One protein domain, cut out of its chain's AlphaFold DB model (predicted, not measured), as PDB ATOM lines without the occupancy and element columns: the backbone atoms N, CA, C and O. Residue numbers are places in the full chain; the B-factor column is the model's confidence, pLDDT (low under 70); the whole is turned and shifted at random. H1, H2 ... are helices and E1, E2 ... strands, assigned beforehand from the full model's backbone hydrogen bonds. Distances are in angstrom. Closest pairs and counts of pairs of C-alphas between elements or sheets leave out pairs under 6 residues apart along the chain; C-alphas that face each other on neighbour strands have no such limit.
ATOM      1  N   GLU A 627     268.482 253.623 339.519       91.69
ATOM      2  CA  GLU A 627     268.305 254.595 338.444       91.69
ATOM      3  C   GLU A 627     267.410 254.015 337.348       91.69
ATOM      4  O   GLU A 627     267.585 252.873 336.931       91.69
ATOM      5  N   GLU A 628     266.451 254.796 336.863       92.19
ATOM      6  CA  GLU A 628     265.588 254.438 335.744       92.19
ATOM      7  C   GLU A 628     265.851 255.359 334.555       92.19
ATOM      8  O   GLU A 628     265.829 256.580 334.691       92.19
ATOM      9  N   ALA A 629     266.051 254.781 333.375       90.25
ATOM     10  CA  ALA A 629     266.100 255.500 332.110       90.25
ATOM     11  C   ALA A 629     264.845 255.171 331.293       90.25
ATOM     12  O   ALA A 629     264.549 254.000 331.050       90.25
ATOM     13  N   LEU A 630     264.100 256.200 330.896       89.81
ATOM     14  CA  LEU A 630     262.813 256.111 330.216       89.81
ATOM     15  C   LEU A 630     262.861 256.856 328.880       89.81
ATOM     16  O   LEU A 630     263.294 258.006 328.834       89.81
ATOM     17  N   PHE A 631     262.410 256.208 327.809       88.69
ATOM     18  CA  PHE A 631     262.308 256.785 326.463       88.69
ATOM     19  C   PHE A 631     261.314 255.990 325.609       88.69
ATOM     20  O   PHE A 631     260.924 254.887 325.988       88.69
ATOM     21  N   PHE A 632     260.923 256.511 324.449       85.19
ATOM     22  CA  PHE A 632     260.039 255.809 323.511       85.19
ATOM     23  C   PHE A 632     260.830 255.162 322.368       85.19
ATOM     24  O   PHE A 632     261.753 255.769 321.814       85.19
ATOM     25  N   ASP A 633     260.499 253.913 322.024       81.88
ATOM     26  CA  ASP A 633     261.092 253.233 320.867       81.88
ATOM     27  C   ASP A 633     260.418 253.629 319.538       81.88
ATOM     28  O   ASP A 633     259.509 254.457 319.496       81.88
ATOM     29  N   ALA A 634     260.865 253.041 318.423       76.81
ATOM     30  CA  ALA A 634     260.342 253.356 317.091       76.81
ATOM     31  C   ALA A 634     258.834 253.065 316.914       76.81
ATOM     32  O   ALA A 634     258.218 253.619 316.005       76.81
ATOM     33  N   ASN A 635     258.235 252.226 317.769       81.12
ATOM     34  CA  ASN A 635     256.801 251.922 317.767       81.12
ATOM     35  C   ASN A 635     256.004 252.810 318.732       81.12
ATOM     36  O   ASN A 635     254.798 252.611 318.885       81.12
ATOM     37  N   ASN A 636     256.660 253.788 319.363       82.38
ATOM     38  CA  ASN A 636     256.113 254.618 320.429       82.38
ATOM     39  C   ASN A 636     255.757 253.825 321.705       82.38
ATOM     40  O   ASN A 636     254.907 254.252 322.490       82.38
ATOM     41  N   ASP A 637     256.407 252.674 321.929       87.31
ATOM     42  CA  ASP A 637     256.311 251.939 323.189       87.31
ATOM     43  C   ASP A 637     257.307 252.511 324.207       87.31
ATOM     44  O   ASP A 637     258.476 252.753 323.894       87.31
ATOM     45  N   LEU A 638     256.861 252.696 325.455       89.81
ATOM     46  CA  LEU A 638     257.724 253.157 326.542       89.81
ATOM     47  C   LEU A 638     258.745 252.076 326.909       89.81
ATOM     48  O   LEU A 638     258.383 251.003 327.398       89.81
ATOM     49  N   VAL A 639     260.020 252.391 326.738       89.31
ATOM     50  CA  VAL A 639     261.150 251.612 327.233       89.31
ATOM     51  C   VAL A 639     261.551 252.151 328.601       89.31
ATOM     52  O   VAL A 639     261.799 253.343 328.751       89.31
ATOM     53  N   ARG A 640     261.640 251.273 329.602       92.19
ATOM     54  CA  ARG A 640     262.175 251.567 330.937       92.19
ATOM     55  C   ARG A 640     263.335 250.625 331.216       92.19
ATOM     56  O   ARG A 640     263.155 249.412 331.167       92.19
ATOM     57  N   ILE A 641     264.493 251.186 331.537       91.38
ATOM     58  CA  ILE A 641     265.691 250.455 331.952       91.38
ATOM     59  C   ILE A 641     265.959 250.790 333.413       91.38
ATOM     60  O   ILE A 641     266.228 251.947 333.721       91.38
ATOM     61  N   THR A 642     265.912 249.799 334.294       92.50
ATOM     62  CA  THR A 642     266.270 249.945 335.707       92.50
ATOM     63  C   THR A 642     267.698 249.464 335.910       92.50
ATOM     64  O   THR A 642     268.059 248.358 335.500       92.50
ATOM     65  N   SER A 643     268.507 250.300 336.549       91.19
ATOM     66  CA  SER A 643     269.906 250.045 336.865       91.19
ATOM     67  C   SER A 643     270.131 250.088 338.371       91.19
ATOM     68  O   SER A 643     269.554 250.925 339.062       91.19
ATOM     69  N   GLU A 644     271.004 249.216 338.864       91.56
ATOM     70  CA  GLU A 644     271.493 249.214 340.242       91.56
ATOM     71  C   GLU A 644     272.988 249.541 340.233       91.56
ATOM     72  O   GLU A 644     273.780 248.865 339.574       91.56
ATOM     73  N   ASN A 645     273.388 250.605 340.938       86.56
ATOM     74  CA  ASN A 645     274.766 251.114 340.965       86.56
ATOM     75  C   ASN A 645     275.360 251.347 339.557       86.56
ATOM     76  O   ASN A 645     276.531 251.058 339.308       86.56
ATOM     77  N   GLY A 646     274.539 251.854 338.632       83.88
ATOM     78  CA  GLY A 646     274.930 252.140 337.248       83.88
ATOM     79  C   GLY A 646     274.973 250.923 336.314       83.88
ATOM     80  O   GLY A 646     275.353 251.076 335.154       83.88
ATOM     81  N   ILE A 647     274.585 249.732 336.786       87.44
ATOM     82  CA  ILE A 647     274.509 248.509 335.978       87.44
ATOM     83  C   ILE A 647     273.037 248.202 335.671       87.44
ATOM     84  O   ILE A 647     272.271 247.986 336.610       87.44
ATOM     85  N   PRO A 648     272.614 248.145 334.396       90.06
ATOM     86  CA  PRO A 648     271.264 247.729 334.022       90.06
ATOM     87  C   PRO A 648     270.942 246.310 334.501       90.06
ATOM     88  O   PRO A 648     271.642 245.361 334.154       90.06
ATOM     89  N   VAL A 649     269.859 246.156 335.263       91.25
ATOM     90  CA  VAL A 649     269.396 244.862 335.803       91.25
ATOM     91  C   VAL A 649     268.040 244.432 335.244       91.25
ATOM     92  O   VAL A 649     267.725 243.243 335.245       91.25
ATOM     93  N   GLN A 650     267.234 245.373 334.743       92.19
ATOM     94  CA  GLN A 650     265.895 245.092 334.224       92.19
ATOM     95  C   GLN A 650     265.529 246.038 333.078       92.19
ATOM     96  O   GLN A 650     265.810 247.233 333.144       92.19
ATOM     97  N   VAL A 651     264.853 245.517 332.047       92.31
ATOM     98  CA  VAL A 651     264.285 246.320 330.954       92.31
ATOM     99  C   VAL A 651     262.846 245.905 330.670       92.31
ATOM    100  O   VAL A 651     262.537 244.717 330.564       92.31
ATOM    101  N   THR A 652     261.959 246.886 330.509       92.25
ATOM    102  CA  THR A 652     260.584 246.677 330.041       92.25
ATOM    103  C   THR A 652     260.288 247.550 328.831       92.25
ATOM    104  O   THR A 652     260.588 248.740 328.860       92.25
ATOM    105  N   VAL A 653     259.665 246.977 327.802       88.69
ATOM    106  CA  VAL A 653     259.160 247.683 326.616       88.69
ATOM    107  C   VAL A 653     257.638 247.535 326.590       88.69
ATOM    108  O   VAL A 653     257.111 246.424 326.457       88.69
ATOM    109  N   GLY A 654     256.916 248.638 326.783       86.06
ATOM    110  CA  GLY A 654     255.471 248.623 326.999       86.06
ATOM    111  C   GLY A 654     255.108 247.795 328.238       86.06
ATOM    112  O   GLY A 654     255.428 248.168 329.363       86.06
ATOM    113  N   LEU A 655     254.449 246.648 328.036       82.19
ATOM    114  CA  LEU A 655     254.090 245.696 329.104       82.19
ATOM    115  C   LEU A 655     254.978 244.438 329.141       82.19
ATOM    116  O   LEU A 655     254.722 243.532 329.935       82.19
ATOM    117  N   LYS A 656     255.986 244.334 328.265       87.62
ATOM    118  CA  LYS A 656     256.833 243.139 328.126       87.62
ATOM    119  C   LYS A 656     258.182 243.350 328.802       87.62
ATOM    120  O   LYS A 656     258.782 244.410 328.661       87.62
ATOM    121  N   SER A 657     258.669 242.331 329.508       89.75
ATOM    122  CA  SER A 657     260.044 242.301 330.014       89.75
ATOM    123  C   SER A 657     260.980 241.814 328.912       89.75
ATOM    124  O   SER A 657     260.714 240.775 328.313       89.75
ATOM    125  N   GLU A 658     262.072 242.537 328.686       90.44
ATOM    126  CA  GLU A 658     263.120 242.195 327.717       90.44
ATOM    127  C   GLU A 658     264.436 241.880 328.441       90.44
ATOM    128  O   GLU A 658     264.654 242.308 329.578       90.44
ATOM    129  N   ALA A 659     265.322 241.127 327.789       88.44
ATOM    130  CA  ALA A 659     266.670 240.891 328.301       88.44
ATOM    131  C   ALA A 659     267.546 242.146 328.137       88.44
ATOM    132  O   ALA A 659     267.416 242.869 327.149       88.44
ATOM    133  N   VAL A 660     268.471 242.379 329.072       88.94
ATOM    134  CA  VAL A 660     269.556 243.359 328.918       88.94
ATOM    135  C   VAL A 660     270.888 242.632 328.869       88.94
ATOM    136  O   VAL A 660     271.194 241.822 329.742       88.94
ATOM    137  N   ILE A 661     271.651 242.864 327.805       90.44
ATOM    138  CA  ILE A 661     272.857 242.099 327.486       90.44
ATOM    139  C   ILE A 661     274.022 243.075 327.339       90.44
ATOM    140  O   ILE A 661     274.019 243.914 326.442       90.44
ATOM    141  N   GLU A 662     275.028 242.970 328.201       89.88
ATOM    142  CA  GLU A 662     276.264 243.746 328.060       89.88
ATOM    143  C   GLU A 662     277.040 243.304 326.806       89.88
ATOM    144  O   GLU A 662     277.131 242.113 326.481       89.88
ATOM    145  N   ASP A 663     277.570 244.271 326.060       90.81
ATOM    146  CA  ASP A 663     278.452 243.992 324.933       90.81
ATOM    147  C   ASP A 663     279.824 243.489 325.417       90.81
ATOM    148  O   ASP A 663     280.367 243.973 326.405       90.81
ATOM    149  N   ASP A 664     280.424 242.529 324.705       86.56
ATOM    150  CA  ASP A 664     281.669 241.893 325.169       86.56
ATOM    151  C   ASP A 664     282.888 242.823 325.073       86.56
ATOM    152  O   ASP A 664     283.928 242.555 325.672       86.56
ATOM    153  N   SER A 665     282.811 243.861 324.235       85.38
ATOM    154  CA  SER A 665     283.962 244.688 323.853       85.38
ATOM    155  C   SER A 665     283.793 246.171 324.175       85.38
ATOM    156  O   SER A 665     284.776 246.916 324.134       85.38
ATOM    157  N   PHE A 666     282.576 246.617 324.478       86.69
ATOM    158  CA  PHE A 666     282.252 248.027 324.679       86.69
ATOM    159  C   PHE A 666     281.354 248.213 325.904       86.69
ATOM    160  O   PHE A 666     280.500 247.382 326.177       86.69
ATOM    161  N   ARG A 667     281.492 249.347 326.613       86.50
ATOM    162  CA  ARG A 667     280.567 249.758 327.691       86.50
ATOM    163  C   ARG A 667     279.230 250.203 327.074       86.50
ATOM    164  O   ARG A 667     278.955 251.399 326.959       86.50
ATOM    165  N   PHE A 668     278.468 249.228 326.584       89.56
ATOM    166  CA  PHE A 668     277.231 249.368 325.820       89.56
ATOM    167  C   PHE A 668     276.296 248.195 326.139       89.56
ATOM    168  O   PHE A 668     276.755 247.061 326.255       89.56
ATOM    169  N   TYR A 669     274.994 248.457 326.256       91.56
ATOM    170  CA  TYR A 669     274.001 247.442 326.620       91.56
ATOM    171  C   TYR A 669     272.960 247.238 325.516       91.56
ATOM    172  O   TYR A 669     272.333 248.186 325.046       91.56
ATOM    173  N   TRP A 670     272.747 245.989 325.123       91.25
ATOM    174  CA  TRP A 670     271.747 245.576 324.147       91.25
ATOM    175  C   TRP A 670     270.419 245.221 324.819       91.25
ATOM    176  O   TRP A 670     270.405 244.553 325.853       91.25
ATOM    177  N   ILE A 671     269.307 245.651 324.222       89.56
ATOM    178  CA  ILE A 671     267.942 245.358 324.669       89.56
ATOM    179  C   ILE A 671     267.350 244.257 323.780       89.56
ATOM    180  O   ILE A 671     267.233 244.433 322.567       89.56
ATOM    181  N   GLY A 672     266.943 243.145 324.392       87.75
ATOM    182  CA  GLY A 672     266.372 241.974 323.724       87.75
ATOM    183  C   GLY A 672     267.447 241.084 323.102       87.75
ATOM    184  O   GLY A 672     267.865 240.096 323.706       87.75
ATOM    185  N   GLU A 673     267.906 241.444 321.904       87.56
ATOM    186  CA  GLU A 673     268.884 240.678 321.123       87.56
ATOM    187  C   GLU A 673     270.225 241.414 321.004       87.56
ATOM    188  O   GLU A 673     270.283 242.641 320.895       87.56
ATOM    189  N   LYS A 674     271.327 240.654 321.022       88.81
ATOM    190  CA  LYS A 674     272.687 241.196 320.928       88.81
ATOM    191  C   LYS A 674     273.047 241.488 319.470       88.81
ATOM    192  O   LYS A 674     273.032 240.574 318.650       88.81
ATOM    193  N   GLY A 675     273.415 242.734 319.168       86.75
ATOM    194  CA  GLY A 675     273.949 243.121 317.857       86.75
ATOM    195  C   GLY A 675     275.408 242.703 317.653       86.75
ATOM    196  O   GLY A 675     276.095 242.284 318.589       86.75
ATOM    197  N   SER A 676     275.919 242.835 316.425       87.81
ATOM    198  CA  SER A 676     277.325 242.527 316.152       87.81
ATOM    199  C   SER A 676     278.294 243.521 316.826       87.81
ATOM    200  O   SER A 676     277.982 244.709 316.977       87.81
ATOM    201  N   PRO A 677     279.541 243.107 317.140       86.75
ATOM    202  CA  PRO A 677     280.565 244.021 317.663       86.75
ATOM    203  C   PRO A 677     280.866 245.208 316.732       86.75
ATOM    204  O   PRO A 677     281.264 246.286 317.180       86.75
ATOM    205  N   ALA A 678     280.681 245.029 315.418       87.00
ATOM    206  CA  ALA A 678     280.834 246.099 314.436       87.00
ATOM    207  C   ALA A 678     279.741 247.169 314.596       87.00
ATOM    208  O   ALA A 678     280.045 248.365 314.530       87.00
ATOM    209  N   LEU A 679     278.501 246.742 314.853       90.31
ATOM    210  CA  LEU A 679     277.379 247.632 315.125       90.31
ATOM    211  C   LEU A 679     277.549 248.357 316.465       90.31
ATOM    212  O   LEU A 679     277.435 249.581 316.495       90.31
ATOM    213  N   ALA A 680     277.928 247.648 317.538       89.19
ATOM    214  CA  ALA A 680     278.192 248.241 318.859       89.19
ATOM    215  C   ALA A 680     279.259 249.349 318.795       89.19
ATOM    216  O   ALA A 680     279.073 250.457 319.307       89.19
ATOM    217  N   LYS A 681     280.366 249.089 318.085       90.31
ATOM    218  CA  LYS A 681     281.434 250.074 317.873       90.31
ATOM    219  C   LYS A 681     280.922 251.330 317.168       90.31
ATOM    220  O   LYS A 681     281.253 252.443 317.578       90.31
ATOM    221  N   LYS A 682     280.133 251.160 316.103       89.88
ATOM    222  CA  LYS A 682     279.585 252.276 315.319       89.88
ATOM    223  C   LYS A 682     278.530 253.056 316.106       89.88
ATOM    224  O   LYS A 682     278.520 254.285 316.041       89.88
ATOM    225  N   ALA A 683     277.702 252.369 316.890       89.75
ATOM    226  CA  ALA A 683     276.737 252.973 317.802       89.75
ATOM    227  C   ALA A 683     277.432 253.898 318.805       89.75
ATOM    228  O   ALA A 683     277.116 255.086 318.880       89.75
ATOM    229  N   LEU A 684     278.454 253.391 319.499       89.12
ATOM    230  CA  LEU A 684     279.197 254.171 320.484       89.12
ATOM    231  C   LEU A 684     279.940 255.354 319.845       89.12
ATOM    232  O   LEU A 684     279.944 256.450 320.401       89.12
ATOM    233  N   GLN A 685     280.531 255.169 318.659       89.44
ATOM    234  CA  GLN A 685     281.143 256.264 317.897       89.44
ATOM    235  C   GLN A 685     280.127 257.352 317.534       89.44
ATOM    236  O   GLN A 685     280.436 258.533 317.663       89.44
ATOM    237  N   THR A 686     278.919 256.963 317.123       88.50
ATOM    238  CA  THR A 686     277.844 257.898 316.758       88.50
ATOM    239  C   THR A 686     277.358 258.678 317.978       88.50
ATOM    240  O   THR A 686     277.283 259.906 317.930       88.50
ATOM    241  N   LEU A 687     277.120 257.987 319.099       87.44
ATOM    242  CA  LEU A 687     276.742 258.612 320.371       87.44
ATOM    243  C   LEU A 687     277.829 259.573 320.878       87.44
ATOM    244  O   LEU A 687     277.526 260.685 321.304       87.44
ATOM    245  N   ASN A 688     279.105 259.190 320.770       86.38
ATOM    246  CA  ASN A 688     280.235 260.047 321.143       86.38
ATOM    247  C   ASN A 688     280.398 261.265 320.224       86.38
ATOM    248  O   ASN A 688     280.776 262.328 320.705       86.38
ATOM    249  N   ALA A 689     280.126 261.128 318.922       83.75
ATOM    250  CA  ALA A 689     280.263 262.220 317.961       83.75
ATOM    251  C   ALA A 689     279.153 263.277 318.091       83.75
ATOM    252  O   ALA A 689     279.420 264.461 317.912       83.75
ATOM    253  N   GLN A 690     277.919 262.861 318.389       76.88
ATOM    254  CA  GLN A 690     276.785 263.774 318.589       76.88
ATOM    255  C   GLN A 690     276.801 264.427 319.979       76.88
ATOM    256  O   GLN A 690     276.327 265.550 320.128       76.88
ATOM    257  N   ASN A 691     277.336 263.729 320.990       69.31
ATOM    258  CA  ASN A 691     277.401 264.170 322.387       69.31
ATOM    259  C   ASN A 691     276.073 264.756 322.923       69.31
ATOM    260  O   ASN A 691     276.072 265.693 323.715       69.31
ATOM    261  N   THR A 692     274.939 264.222 322.460       66.81
ATOM    262  CA  THR A 692     273.590 264.683 322.814       66.81
ATOM    263  C   THR A 692     272.921 263.649 323.715       66.81
ATOM    264  O   THR A 692     272.941 262.455 323.412       66.81
ATOM    265  N   GLN A 693     272.357 264.096 324.834       70.44
ATOM    266  CA  GLN A 693     271.603 263.249 325.762       70.44
ATOM    267  C   GLN A 693     270.182 263.018 325.234       70.44
ATOM    268  O   GLN A 693     269.621 263.884 324.570       70.44
ATOM    269  N   GLY A 694     269.619 261.841 325.499       65.50
ATOM    270  CA  GLY A 694     268.215 261.525 325.230       65.50
ATOM    271  C   GLY A 694     267.798 261.492 323.757       65.50
ATOM    272  O   GLY A 694     266.616 261.438 323.451       65.50
ATOM    273  N   LYS A 695     268.740 261.497 322.813       75.19
ATOM    274  CA  LYS A 695     268.414 261.425 321.388       75.19
ATOM    275  C   LYS A 695     268.526 259.991 320.880       75.19
ATOM    276  O   LYS A 695     269.635 259.474 320.733       75.19
ATOM    277  N   SER A 696     267.388 259.373 320.577       76.62
ATOM    278  CA  SER A 696     267.335 258.096 319.862       76.62
ATOM    279  C   SER A 696     267.835 258.270 318.426       76.62
ATOM    280  O   SER A 696     267.411 259.176 317.707       76.62
ATOM    281  N   MET A 697     268.744 257.405 317.989       83.50
ATOM    282  CA  MET A 697     269.330 257.437 316.650       83.50
ATOM    283  C   MET A 697     269.319 256.050 316.034       83.50
ATOM    284  O   MET A 697     269.589 255.070 316.715       83.50
ATOM    285  N   ILE A 698     269.064 255.969 314.734       85.81
ATOM    286  CA  ILE A 698     269.211 254.714 313.999       85.81
ATOM    287  C   ILE A 698     270.652 254.620 313.502       85.81
ATOM    288  O   ILE A 698     271.151 255.527 312.832       85.81
ATOM    289  N   VAL A 699     271.328 253.531 313.854       88.31
ATOM    290  CA  VAL A 699     272.680 253.217 313.398       88.31
ATOM    291  C   VAL A 699     272.648 251.876 312.684       88.31
ATOM    292  O   VAL A 699     272.200 250.889 313.252       88.31
ATOM    293  N   SER A 700     273.170 251.844 311.461       88.31
ATOM    294  CA  SER A 700     273.245 250.634 310.630       88.31
ATOM    295  C   SER A 700     274.694 250.185 310.463       88.31
ATOM    296  O   SER A 700     275.590 251.035 310.428       88.31
ATOM    297  N   THR A 701     274.977 248.891 310.302       86.19
ATOM    298  CA  THR A 701     276.320 248.420 309.907       86.19
ATOM    299  C   THR A 701     276.731 248.995 308.547       86.19
ATOM    300  O   THR A 701     275.927 249.545 307.797       86.19
ATOM    301  N   SER A 702     278.026 248.963 308.224       80.50
ATOM    302  CA  SER A 702     278.541 249.574 306.982       80.50
ATOM    303  C   SER A 702     278.037 248.886 305.706       80.50
ATOM    304  O   SER A 702     278.041 249.501 304.645       80.50
ATOM    305  N   ASP A 703     277.610 247.632 305.819       79.56
ATOM    306  CA  ASP A 703     276.958 246.823 304.790       79.56
ATOM    307  C   ASP A 703     275.419 246.829 304.895       79.56
ATOM    308  O   ASP A 703     274.758 246.221 304.056       79.56
ATOM    309  N   GLY A 704     274.848 247.525 305.889       78.19
ATOM    310  CA  GLY A 704     273.403 247.644 306.115       78.19
ATOM    311  C   GLY A 704     272.718 246.349 306.561       78.19
ATOM    312  O   GLY A 704     271.500 246.253 306.470       78.19
ATOM    313  N   SER A 705     273.484 245.345 306.998       83.12
ATOM    314  CA  SER A 705     272.960 244.037 307.410       83.12
ATOM    315  C   SER A 705     272.215 244.065 308.746       83.12
ATOM    316  O   SER A 705     271.361 243.217 308.981       83.12
ATOM    317  N   GLU A 706     272.559 245.004 309.626       87.00
ATOM    318  CA  GLU A 706     271.924 245.196 310.927       87.00
ATOM    319  C   GLU A 706     271.662 246.684 311.157       87.00
ATOM    320  O   GLU A 706     272.515 247.522 310.847       87.00
ATOM    321  N   GLU A 707     270.517 247.000 311.759       88.44
ATOM    322  CA  GLU A 707     270.172 248.340 312.225       88.44
ATOM    323  C   GLU A 707     269.786 248.290 313.700       88.44
ATOM    324  O   GLU A 707     269.170 247.333 314.164       88.44
ATOM    325  N   ALA A 708     270.154 249.322 314.454       88.06
ATOM    326  CA  ALA A 708     269.772 249.466 315.849       88.06
ATOM    327  C   ALA A 708     269.320 250.889 316.154       88.06
ATOM    328  O   ALA A 708     269.941 251.858 315.712       88.06
ATOM    329  N   LEU A 709     268.282 251.002 316.980       87.50
ATOM    330  CA  LEU A 709     267.940 252.228 317.680       87.50
ATOM    331  C   LEU A 709     268.878 252.352 318.877       87.50
ATOM    332  O   LEU A 709     268.873 251.481 319.742       87.50
ATOM    333  N   VAL A 710     269.683 253.404 318.928       88.81
ATOM    334  CA  VAL A 710     270.686 253.623 319.973       88.81
ATOM    335  C   VAL A 710     270.437 254.947 320.670       88.81
ATOM    336  O   VAL A 710     270.049 255.927 320.036       88.81
ATOM    337  N   ILE A 711     270.672 254.980 321.974       86.69
ATOM    338  CA  ILE A 711     270.418 256.155 322.801       86.69
ATOM    339  C   ILE A 711     271.452 256.249 323.925       86.69
ATOM    340  O   ILE A 711     272.002 255.247 324.392       86.69
ATOM    341  N   ARG A 712     271.722 257.485 324.346       85.38
ATOM    342  CA  ARG A 712     272.495 257.805 325.546       85.38
ATOM    343  C   ARG A 712     271.595 258.508 326.549       85.38
ATOM    344  O   ARG A 712     270.984 259.513 326.198       85.38
ATOM    345  N   ILE A 713     271.536 257.999 327.776       78.56
ATOM    346  CA  ILE A 713     270.797 258.616 328.882       78.56
ATOM    347  C   ILE A 713     271.705 258.614 330.112       78.56
ATOM    348  O   ILE A 713     272.026 257.561 330.658       78.56
ATOM    349  N   GLY A 714     272.160 259.791 330.535       72.75
ATOM    350  CA  GLY A 714     273.189 259.912 331.567       72.75
ATOM    351  C   GLY A 714     274.504 259.271 331.108       72.75
ATOM    352  O   GLY A 714     275.033 259.620 330.048       72.75
ATOM    353  N   GLU A 715     275.020 258.326 331.899       75.62
ATOM    354  CA  GLU A 715     276.183 257.498 331.535       75.62
ATOM    355  C   GLU A 715     275.817 256.228 330.749       75.62
ATOM    356  O   GLU A 715     276.701 255.551 330.213       75.62
ATOM    357  N   LEU A 716     274.528 255.886 330.671       84.06
ATOM    358  CA  LEU A 716     274.070 254.663 330.030       84.06
ATOM    359  C   LEU A 716     274.073 254.827 328.509       84.06
ATOM    360  O   LEU A 716     273.444 255.736 327.967       84.06
ATOM    361  N   ASN A 717     274.750 253.910 327.817       89.00
ATOM    362  CA  ASN A 717     274.665 253.752 326.367       89.00
ATOM    363  C   ASN A 717     273.977 252.425 326.075       89.00
ATOM    364  O   ASN A 717     274.478 251.376 326.492       89.00
ATOM    365  N   CYS A 718     272.859 252.461 325.360       89.06
ATOM    366  CA  CYS A 718     272.136 251.248 325.014       89.06
ATOM    367  C   CYS A 718     271.610 251.263 323.580       89.06
ATOM    368  O   CYS A 718     271.534 252.308 322.928       89.06
ATOM    369  N   GLY A 719     271.286 250.070 323.082       88.56
ATOM    370  CA  GLY A 719     270.749 249.871 321.746       88.56
ATOM    371  C   GLY A 719     269.772 248.709 321.665       88.56
ATOM    372  O   GLY A 719     269.896 247.728 322.391       88.56
ATOM    373  N   LYS A 720     268.806 248.813 320.756       88.00
ATOM    374  CA  LYS A 720     267.832 247.768 320.427       88.00
ATOM    375  C   LYS A 720     267.880 247.521 318.924       88.00
ATOM    376  O   LYS A 720     267.802 248.484 318.164       88.00
ATOM    377  N   LEU A 721     268.021 246.266 318.500       86.19
ATOM    378  CA  LEU A 721     267.973 245.920 317.077       86.19
ATOM    379  C   LEU A 721     266.605 246.286 316.483       86.19
ATOM    380  O   LEU A 721     265.566 246.141 317.132       86.19
ATOM    381  N   ILE A 722     266.624 246.793 315.255       81.25
ATOM    382  CA  ILE A 722     265.444 247.093 314.448       81.25
ATOM    383  C   ILE A 722     265.341 245.981 313.404       81.25
ATOM    384  O   ILE A 722     266.322 245.687 312.718       81.25
ATOM    385  N   HIS A 723     264.168 245.356 313.315       71.25
ATOM    386  CA  HIS A 723     263.877 244.267 312.380       71.25
ATOM    387  C   HIS A 723     262.880 244.689 311.308       71.25
ATOM    388  O   HIS A 723     261.941 245.447 311.650       71.25
TER     389      HIS A 723
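Overview. This is residues 627 to 723 of the 723 residues of an uncharacterized protein of Treponema sp (UniProt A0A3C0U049). Two sheets stand partly face to face as a sandwich, their strands crossed at 47 degrees: the sheet E1 E2 E3 E4, and the strongly twisted sheet E5 E6 E9 E8 E7, which runs through the middle. The one named helix, H1, packs slantwise on the second sheet, over E9 and E8. The printed part has 97 residues, with one named helix and nine named strands in the order E1 E2 E3 E4 E5 E6 H1 E7 E8 E9; the class is mixed, helices and strands. The first sheet is antiparallel and the second mixed, each in the order named. The whole is compact and rounded, with a radius of gyration of the C-alphas of 12.2 A and spans of 33 by 26 by 24 A.

Arrangement. Begin with E1, residues 627 to 632, E2, 638 to 644, E3, 647 to 653, and E4, 656 to 658: they form a meander, each strand the antiparallel neighbour of the one before. Look for N 627 and O 643, 2.9 A apart, across E1 and E2; N 640 and O 652, 2.8 A, across E2 and E3; and N 653 and O 656, 2.8 A, across E3 and E4. E4 runs on into E5, residues 660 to 662, at 12 degrees, and here the chain changes sheets. E5 forms a hairpin with E6, residues 669 to 671, where N 661 and O 670 are 2.9 A apart. Next comes H1, residues 677 to 690, with every O i to N i+4 pair within hydrogen-bond range. E7, residues 697 to 700, E8, 707 to 713, and E9, 716 to 722, form a second meander; find N 697 and O 710 at 2.8 A, and N 709 and O 720 at 2.8 A. E9 is parallel to E6, with N 671 and O 719 2.8 A apart. E6, H1 and E7 are a split strand-helix-strand unit, with E9 and E8 between its strands and a left-handed crossover. H1 and its sheet make two layers, the helix on one face at a height over the sheet of 8.1 A, at 47 degrees to E8 on the local plane. The closest C-alphas of H1 and E7 are those of Ala 683 and Val 699, 6.0 A apart. Across the sandwich, the closest C-alphas of E3 and E5 are those of Val 651 and Val 660, 6.4 A apart.

Along the chain. Find C-alpha 627 at (268.305, 254.595, 338.444); E1 runs 17.1 A from there. E2 is 19.8 A long and E3 18.0 A. H1 begins at C-alpha 677, (280.565, 244.021, 317.663), and runs 20.1 A. E8 measures 19.6 A, and E9 runs 19.4 A to C-alpha 722 at (265.444, 247.093, 314.448).

Size, cuts and confidence. The C-alphas farthest apart are those of Asn 645 and Asp 703, 36.5 A. The printed part has no cut, and no link is long. Mean pLDDT of the printed part is 86.0; look for values under 70 at residues 691 to 692 and 694.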